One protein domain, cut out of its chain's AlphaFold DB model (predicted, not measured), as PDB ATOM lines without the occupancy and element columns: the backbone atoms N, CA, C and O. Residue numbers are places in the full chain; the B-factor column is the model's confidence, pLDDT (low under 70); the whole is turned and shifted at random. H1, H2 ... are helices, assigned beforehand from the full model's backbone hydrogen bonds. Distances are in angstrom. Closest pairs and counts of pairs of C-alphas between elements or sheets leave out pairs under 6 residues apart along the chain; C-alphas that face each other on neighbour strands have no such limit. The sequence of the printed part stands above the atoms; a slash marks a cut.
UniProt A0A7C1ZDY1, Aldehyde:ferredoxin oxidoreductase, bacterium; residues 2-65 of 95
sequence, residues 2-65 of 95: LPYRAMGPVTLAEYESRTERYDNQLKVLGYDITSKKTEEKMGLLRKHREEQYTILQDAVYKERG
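Overview. This is residues 2 to 65 of the 95 residues of the protein "Aldehyde:ferredoxin oxidoreductase" of bacterium (UniProt A0A7C1ZDY1). One long helix, H4, makes the longest axis; the shorter H2 and H3 pack on its residues 38 to 45, and its far part, residues 55 to 64, sticks out as a free arm together with Gly 65. The opening stretch, with the short H1 and H2, runs beside H4 toward its first residues, and H3 is set steeply to H4. The printed part has 64 residues with four named helices, H1, H2, H3 and H4 in chain order, and no named strand; the class is all helix. The whole is loose, with a radius of gyration of the C-alphas of 13.5 A, and elongated, spanning 44 by 23 by 16 A.

Arrangement. H1, residues 4 to 7, only just touches H4, residues 38 to 64, with 3 pairs of C-alphas within 8 A; the closest are those of Met 7 and Arg 46, 5.5 A apart. H2, residues 12 to 16, touches H4; their closest C-alphas, Leu 12 and Glu 39, are 6.7 A apart. H3, residues 19 to 28, touches H4 at a steep tilt of 59 degrees, the same way; their closest C-alphas, Leu 26 and Leu 45, are 6.6 A apart. H4, the hub, touches H1 with residues 46 to 50 alone, H2 with residues 38 to 42 alone and H3 with residues 41 to 45 alone. H2 and H3 are close but not clearly touching, and H1 is apart from both. In H2, H3 and H4 every O i to N i+4 pair is within hydrogen-bond range; H1 is too short for such a pair.

Along the chain. H1 begins at C-alpha 4, (141.943, 133.058, 207.579). H3 measures 14.1 A from first to last C-alpha. H4 measures 38.5 A, from C-alpha 38 at (125.745, 128.462, 210.332) to C-alpha 64 at (152.048, 147.909, 190.112).

Size, cuts and confidence. The C-alphas farthest apart, Ser 35 and Gly 65, are 44.6 A apart. The printed part has no cut; its links are tight from H1 to H2 and H2 to H3, and short from H3 to H4. No printed residue is under 70 in pLDDT.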
ATOM      1  N   LEU A   2     146.350 134.860 202.311       83.12
ATOM      2  CA  LEU A   2     145.806 135.785 203.301       83.12
ATOM      3  C   LEU A   2     145.424 135.041 204.602       83.12
ATOM      4  O   LEU A   2     144.960 133.899 204.517       83.12
ATOM      5  N   PRO A   3     145.614 135.637 205.797       90.19
ATOM      6  CA  PRO A   3     145.206 135.010 207.048       90.19
ATOM      7  C   PRO A   3     143.706 134.708 207.076       90.19
ATOM      8  O   PRO A   3     142.886 135.570 206.766       90.19
ATOM      9  N   TYR A   4     143.337 133.512 207.540       88.56
ATOM     10  CA  TYR A   4     141.943 133.058 207.579       88.56
ATOM     11  C   TYR A   4     141.020 134.048 208.310       88.56
ATOM     12  O   TYR A   4     139.939 134.376 207.829       88.56
ATOM     13  N   ARG A   5     141.457 134.619 209.437       93.06
ATOM     14  CA  ARG A   5     140.669 135.594 210.213       93.06
ATOM     15  C   ARG A   5     140.330 136.879 209.439       93.06
ATOM     16  O   ARG A   5     139.324 137.506 209.744       93.06
ATOM     17  N   ALA A   6     141.106 137.247 208.417       92.25
ATOM     18  CA  ALA A   6     140.839 138.446 207.619       92.25
ATOM     19  C   ALA A   6     139.605 138.301 206.708       92.25
ATOM     20  O   ALA A   6     139.028 139.302 206.291       92.25
ATOM     21  N   MET A   7     139.183 137.070 206.404       93.38
ATOM     22  CA  MET A   7     138.126 136.798 205.422       93.38
ATOM     23  C   MET A   7     136.737 136.631 206.031       93.38
ATOM     24  O   MET A   7     135.741 136.622 205.314       93.38
ATOM     25  N   GLY A   8     136.611 136.561 207.353       92.75
ATOM     26  CA  GLY A   8     135.306 136.407 207.985       92.75
ATOM     27  C   GLY A   8     135.367 135.866 209.407       92.75
ATOM     28  O   GLY A   8     136.457 135.757 209.969       92.75
ATOM     29  N   PRO A   9     134.201 135.521 209.981       95.75
ATOM     30  CA  PRO A   9     134.113 134.905 211.302       95.75
ATOM     31  C   PRO A   9     134.823 133.551 211.301       95.75
ATOM     32  O   PRO A   9     134.638 132.734 210.398       95.75
ATOM     33  N   VAL A  10     135.735 133.347 212.244       95.00
ATOM     34  CA  VAL A  10     136.553 132.137 212.419       95.00
ATOM     35  C   VAL A  10     135.773 131.066 213.165       95.00
ATOM     36  O   VAL A  10     135.907 129.889 212.847       95.00
ATOM     37  N   THR A  11     134.951 131.474 214.129       95.81
ATOM     38  CA  THR A  11     134.158 130.575 214.968       95.81
ATOM     39  C   THR A  11     132.666 130.748 214.708       95.81
ATOM     40  O   THR A  11     132.223 131.786 214.209       95.81
ATOM     41  N   LEU A  12     131.889 129.732 215.088       97.12
ATOM     42  CA  LEU A  12     130.427 129.766 215.047       97.12
ATOM     43  C   LEU A  12     129.880 130.972 215.825       97.12
ATOM     44  O   LEU A  12     129.132 131.772 215.276       97.12
ATOM     45  N   ALA A  13     130.358 131.167 217.057       97.19
ATOM     46  CA  ALA A  13     129.940 132.267 217.922       97.19
ATOM     47  C   ALA A  13     130.204 133.653 217.303       97.19
ATOM     48  O   ALA A  13     129.390 134.565 217.441       97.19
ATOM     49  N   GLU A  14     131.319 133.827 216.579       97.38
ATOM     50  CA  GLU A  14     131.597 135.077 215.863       97.38
ATOM     51  C   GLU A  14     130.556 135.334 214.761       97.38
ATOM     52  O   GLU A  14     130.115 136.474 214.602       97.38
ATOM     53  N   TYR A  15     130.129 134.297 214.030       97.75
ATOM     54  CA  TYR A  15     129.047 134.429 213.051       97.75
ATOM     55  C   TYR A  15     127.723 134.756 213.742       97.75
ATOM     56  O   TYR A  15     127.068 135.736 213.386       97.75
ATOM     57  N   GLU A  16     127.361 133.973 214.758       97.00
ATOM     58  CA  GLU A  16     126.077 134.072 215.452       97.00
ATOM     59  C   GLU A  16     125.880 135.436 216.116       97.00
ATOM     60  O   GLU A  16     124.800 136.022 216.011       97.00
ATOM     61  N   SER A  17     126.956 136.006 216.673       97.69
ATOM     62  CA  SER A  17     126.961 137.352 217.264       97.69
ATOM     63  C   SER A  17     126.550 138.462 216.288       97.69
ATOM     64  O   SER A  17     126.214 139.569 216.707       97.69
ATOM     65  N   ARG A  18     126.605 138.195 214.976       97.19
ATOM     66  CA  ARG A  18     126.285 139.141 213.899       97.19
ATOM     67  C   ARG A  18     125.485 138.469 212.777       97.19
ATOM     68  O   ARG A  18     125.653 138.833 211.611       97.19
ATOM     69  N   THR A  19     124.616 137.517 213.129       97.06
ATOM     70  CA  THR A  19     123.833 136.715 212.170       97.06
ATOM     71  C   THR A  19     123.122 137.583 211.142       97.06
ATOM     72  O   THR A  19     123.315 137.384 209.949       97.06
ATOM     73  N   GLU A  20     122.376 138.600 211.582       97.38
ATOM     74  CA  GLU A  20     121.612 139.478 210.686       97.38
ATOM     75  C   GLU A  20     122.502 140.128 209.616       97.38
ATOM     76  O   GLU A  20     122.183 140.109 208.427       97.38
ATOM     77  N   ARG A  21     123.675 140.637 210.012       97.38
ATOM     78  CA  ARG A  21     124.638 141.250 209.090       97.38
ATOM     79  C   ARG A  21     125.125 140.256 208.038       97.38
ATOM     80  O   ARG A  21     125.221 140.611 206.865       97.38
ATOM     81  N   TYR A  22     125.504 139.051 208.457       97.62
ATOM     82  CA  TYR A  22     126.087 138.062 207.553       97.62
ATOM     83  C   TYR A  22     125.038 137.396 206.658       97.62
ATOM     84  O   TYR A  22     125.299 137.215 205.470       97.62
ATOM     85  N   ASP A  23     123.850 137.112 207.189       97.94
ATOM     86  CA  ASP A  23     122.717 136.593 206.423       97.94
ATOM     87  C   ASP A  23     122.270 137.608 205.362       97.94
ATOM     88  O   ASP A  23     122.103 137.248 204.198       97.94
ATOM     89  N   ASN A  24     122.155 138.892 205.722       98.06
ATOM     90  CA  ASN A  24     121.817 139.948 204.764       98.06
ATOM     91  C   ASN A  24     122.877 140.077 203.665       98.06
ATOM     92  O   ASN A  24     122.530 140.201 202.493       98.06
ATOM     93  N   GLN A  25     124.165 139.988 204.014       97.31
ATOM     94  CA  GLN A  25     125.229 139.995 203.013       97.31
ATOM     95  C   GLN A  25     125.108 138.809 202.046       97.31
ATOM     96  O   GLN A  25     125.192 139.009 200.839       97.31
ATOM     97  N   LEU A  26     124.891 137.590 202.547       97.81
ATOM     98  CA  LEU A  26     124.731 136.405 201.698       97.81
ATOM     99  C   LEU A  26     123.520 136.523 200.763       97.81
ATOM    100  O   LEU A  26     123.631 136.175 199.591       97.81
ATOM    101  N   LYS A  27     122.404 137.084 201.244       97.25
ATOM    102  CA  LYS A  27     121.216 137.353 200.419       97.25
ATOM    103  C   LYS A  27     121.487 138.376 199.316       97.25
ATOM    104  O   LYS A  27     121.107 138.138 198.175       97.25
ATOM    105  N   VAL A  28     122.174 139.482 199.623       97.56
ATOM    106  CA  VAL A  28     122.570 140.498 198.620       97.56
ATOM    107  C   VAL A  28     123.488 139.899 197.553       97.56
ATOM    108  O   VAL A  28     123.408 140.275 196.388       97.56
ATOM    109  N   LEU A  29     124.324 138.931 197.933       96.00
ATOM    110  CA  LEU A  29     125.172 138.169 197.014       96.00
ATOM    111  C   LEU A  29     124.412 137.088 196.220       96.00
ATOM    112  O   LEU A  29     125.018 136.412 195.393       96.00
ATOM    113  N   GLY A  30     123.108 136.915 196.458       96.31
ATOM    114  CA  GLY A  30     122.256 135.963 195.744       96.31
ATOM    115  C   GLY A  30     122.302 134.525 196.268       96.31
ATOM    116  O   GLY A  30     121.828 133.620 195.585       96.31
ATOM    117  N   TYR A  31     122.858 134.276 197.459       95.88
ATOM    118  CA  TYR A  31     122.835 132.943 198.065       95.88
ATOM    119  C   TYR A  31     121.493 132.664 198.755       95.88
ATOM    120  O   TYR A  31     121.050 133.447 199.596       95.88
ATOM    121  N   ASP A  32     120.895 131.499 198.482       94.44
ATOM    122  CA  ASP A  32     119.824 130.953 199.324       94.44
ATOM    123  C   ASP A  32     120.428 130.281 200.564       94.44
ATOM    124  O   ASP A  32     121.241 129.356 200.471       94.44
ATOM    125  N   ILE A  33     120.044 130.782 201.734       95.38
ATOM    126  CA  ILE A  33     120.566 130.364 203.038       95.38
ATOM    127  C   ILE A  33     119.501 129.724 203.933       95.38
ATOM    128  O   ILE A  33     119.813 129.350 205.060       95.38
ATOM    129  N   THR A  34     118.261 129.585 203.452       93.19
ATOM    130  CA  THR A  34     117.089 129.216 204.269       93.19
ATOM    131  C   THR A  34     117.230 127.838 204.924       93.19
ATOM    132  O   THR A  34     116.795 127.637 206.053       93.19
ATOM    133  N   SER A  35     117.882 126.898 204.239       92.69
ATOM    134  CA  SER A  35     118.119 125.525 204.703       92.69
ATOM    135  C   SER A  35     119.552 125.271 205.189       92.69
ATOM    136  O   SER A  35     119.912 124.123 205.447       92.69
ATOM    137  N   LYS A  36     120.388 126.314 205.297       94.62
ATOM    138  CA  LYS A  36     121.823 126.173 205.577       94.62
ATOM    139  C   LYS A  36     122.148 126.315 207.057       94.62
ATOM    140  O   LYS A  36     121.670 127.229 207.729       94.62
ATOM    141  N   LYS A  37     123.053 125.464 207.537       96.75
ATOM    142  CA  LYS A  37     123.655 125.595 208.869       96.75
ATOM    143  C   LYS A  37     124.611 126.785 208.919       96.75
ATOM    144  O   LYS A  37     125.160 127.204 207.897       96.75
ATOM    145  N   THR A  38     124.846 127.319 210.113       96.31
ATOM    146  CA  THR A  38     125.745 128.462 210.332       96.31
ATOM    147  C   THR A  38     127.138 128.227 209.741       96.31
ATOM    148  O   THR A  38     127.676 129.114 209.086       96.31
ATOM    149  N   GLU A  39     127.692 127.024 209.870       96.12
ATOM    150  CA  GLU A  39     129.004 126.652 209.334       96.12
ATOM    151  C   GLU A  39     129.044 126.698 207.800       96.12
ATOM    152  O   GLU A  39     130.023 127.153 207.206       96.12
ATOM    153  N   GLU A  40     127.960 126.290 207.140       96.75
ATOM    154  CA  GLU A  40     127.843 126.363 205.682       96.75
ATOM    155  C   GLU A  40     127.743 127.818 205.221       96.75
ATOM    156  O   GLU A  40     128.408 128.220 204.263       96.75
ATOM    157  N   LYS A  41     126.962 128.634 205.939       97.62
ATOM    158  CA  LYS A  41     126.856 130.077 205.686       97.62
ATOM    159  C   LYS A  41     128.202 130.782 205.884       97.62
ATOM    160  O   LYS A  41     128.593 131.607 205.058       97.62
ATOM    161  N   MET A  42     128.950 130.425 206.933       97.00
ATOM    162  CA  MET A  42     130.324 130.888 207.157       97.00
ATOM    163  C   MET A  42     131.234 130.523 205.982       97.00
ATOM    164  O   MET A  42     131.980 131.377 205.500       97.00
ATOM    165  N   GLY A  43     131.159 129.278 205.504       95.88
ATOM    166  CA  GLY A  43     131.936 128.799 204.361       95.88
ATOM    167  C   GLY A  43     131.654 129.589 203.082       95.88
ATOM    168  O   GLY A  43     132.592 130.062 202.441       95.88
ATOM    169  N   LEU A  44     130.376 129.804 202.748       96.69
ATOM    170  CA  LEU A  44     129.965 130.601 201.585       96.69
ATOM    171  C   LEU A  44     130.485 132.036 201.660       96.69
ATOM    172  O   LEU A  44     131.082 132.537 200.707       96.69
ATOM    173  N   LEU A  45     130.305 132.679 202.815       96.69
ATOM    174  CA  LEU A  45     130.731 134.057 203.025       96.69
ATOM    175  C   LEU A  45     132.243 134.210 202.842       96.69
ATOM    176  O   LEU A  45     132.709 135.160 202.212       96.69
ATOM    177  N   ARG A  46     133.011 133.274 203.407       95.62
ATOM    178  CA  ARG A  46     134.472 133.268 203.325       95.62
ATOM    179  C   ARG A  46     134.951 133.024 201.911       95.62
ATOM    180  O   ARG A  46     135.765 133.802 201.432       95.62
ATOM    181  N   LYS A  47     134.404 132.005 201.244       94.62
ATOM    182  CA  LYS A  47     134.736 131.686 199.855       94.62
ATOM    183  C   LYS A  47     134.557 132.910 198.963       94.62
ATOM    184  O   LYS A  47     135.499 133.309 198.288       94.62
ATOM    185  N   HIS A  48     133.398 133.560 199.047       95.88
ATOM    186  CA  HIS A  48     133.135 134.765 198.270       95.88
ATOM    187  C   HIS A  48     134.168 135.868 198.552       95.88
ATOM    188  O   HIS A  48     134.725 136.460 197.634       95.88
ATOM    189  N   ARG A  49     134.466 136.146 199.826       96.00
ATOM    190  CA  ARG A  49     135.424 137.200 200.198       96.00
ATOM    191  C   ARG A  49     136.861 136.879 199.784       96.00
ATOM    192  O   ARG A  49     137.575 137.789 199.375       96.00
ATOM    193  N   GLU A  50     137.270 135.617 199.861       95.38
ATOM    194  CA  GLU A  50     138.576 135.145 199.384       95.38
ATOM    195  C   GLU A  50     138.715 135.315 197.867       95.38
ATOM    196  O   GLU A  50     139.749 135.786 197.389       95.38
ATOM    197  N   GLU A  51     137.659 135.006 197.113       95.38
ATOM    198  CA  GLU A  51     137.608 135.225 195.664       95.38
ATOM    199  C   GLU A  51     137.708 136.719 195.327       95.38
ATOM    200  O   GLU A  51     138.548 137.110 194.518       95.38
ATOM    201  N   GLN A  52     136.932 137.576 196.002       95.69
ATOM    202  CA  GLN A  52     136.998 139.030 195.794       95.69
ATOM    203  C   GLN A  52     138.374 139.609 196.140       95.69
ATOM    204  O   GLN A  52     138.893 140.458 195.415       95.69
ATOM    205  N   TYR A  53     138.988 139.141 197.230       95.31
ATOM    206  CA  TYR A  53     140.338 139.555 197.599       95.31
ATOM    207  C   TYR A  53     141.362 139.162 196.531       95.31
ATOM    208  O   TYR A  53     142.221 139.973 196.195       95.31
ATOM    209  N   THR A  54     141.260 137.949 195.985       94.50
ATOM    210  CA  THR A  54     142.168 137.465 194.934       94.50
ATOM    211  C   THR A  54     142.049 138.326 193.675       94.50
ATOM    212  O   THR A  54     143.058 138.804 193.171       94.50
ATOM    213  N   ILE A  55     140.824 138.648 193.243       96.06
ATOM    214  CA  ILE A  55     140.585 139.545 192.099       96.06
ATOM    215  C   ILE A  55     141.223 140.922 192.330       96.06
ATOM    216  O   ILE A  55     141.906 141.452 191.450       96.06
ATOM    217  N   LEU A  56     141.025 141.504 193.517       96.19
ATOM    218  CA  LEU A  56     141.634 142.785 193.874       96.19
ATOM    219  C   LEU A  56     143.166 142.700 193.878       96.19
ATOM    220  O   LEU A  56     143.833 143.590 193.354       96.19
ATOM    221  N   GLN A  57     143.723 141.649 194.476       95.62
ATOM    222  CA  GLN A  57     145.162 141.421 194.549       95.62
ATOM    223  C   GLN A  57     145.780 141.329 193.151       95.62
ATOM    224  O   GLN A  57     146.766 142.017 192.888       95.62
ATOM    225  N   ASP A  58     145.177 140.554 192.252       95.56
ATOM    226  CA  ASP A  58     145.649 140.375 190.878       95.56
ATOM    227  C   ASP A  58     145.620 141.697 190.102       95.56
ATOM    228  O   ASP A  58     146.587 142.041 189.416       95.56
ATOM    229  N   ALA A  59     144.543 142.476 190.261       97.75
ATOM    230  CA  ALA A  59     144.433 143.805 189.671       97.75
ATOM    231  C   ALA A  59     145.532 144.743 190.197       97.75
ATOM    232  O   ALA A  59     146.232 145.381 189.414       97.75
ATOM    233  N   VAL A  60     145.751 144.779 191.514       97.12
ATOM    234  CA  VAL A  60     146.794 145.615 192.131       97.12
ATOM    235  C   VAL A  60     148.192 145.192 191.684       97.12
ATOM    236  O   VAL A  60     149.029 146.053 191.416       97.12
ATOM    237  N   TYR A  61     148.467 143.890 191.600       97.12
ATOM    238  CA  TYR A  61     149.757 143.390 191.130       97.12
ATOM    239  C   TYR A  61     150.012 143.804 189.688       97.12
ATOM    240  O   TYR A  61     151.085 144.330 189.393       97.12
ATOM    241  N   LYS A  62     149.011 143.663 188.817       96.62
ATOM    242  CA  LYS A  62     149.101 144.112 187.429       96.62
ATOM    243  C   LYS A  62     149.407 145.608 187.334       96.62
ATOM    244  O   LYS A  62     150.377 145.977 186.680       96.62
ATOM    245  N   GLU A  63     148.643 146.453 188.026       97.69
ATOM    246  CA  GLU A  63     148.830 147.913 187.994       97.69
ATOM    247  C   GLU A  63     150.192 148.352 188.550       97.69
ATOM    248  O   GLU A  63     150.790 149.322 188.086       97.69
ATOM    249  N   ARG A  64     150.728 147.623 189.534       96.88
ATOM    250  CA  ARG A  64     152.048 147.909 190.112       96.88
ATOM    251  C   ARG A  64     153.215 147.337 189.305       96.88
ATOM    252  O   ARG A  64     154.360 147.626 189.652       96.88
ATOM    253  N   GLY A  65     152.964 146.528 188.274       97.50
ATOM    254  CA  GLY A  65     154.009 145.792 187.556       97.50
ATOM    255  C   GLY A  65     154.666 144.711 188.422       97.50
ATOM    256  O   GLY A  65     155.886 144.556 188.441       97.50
TER     257      GLY A  65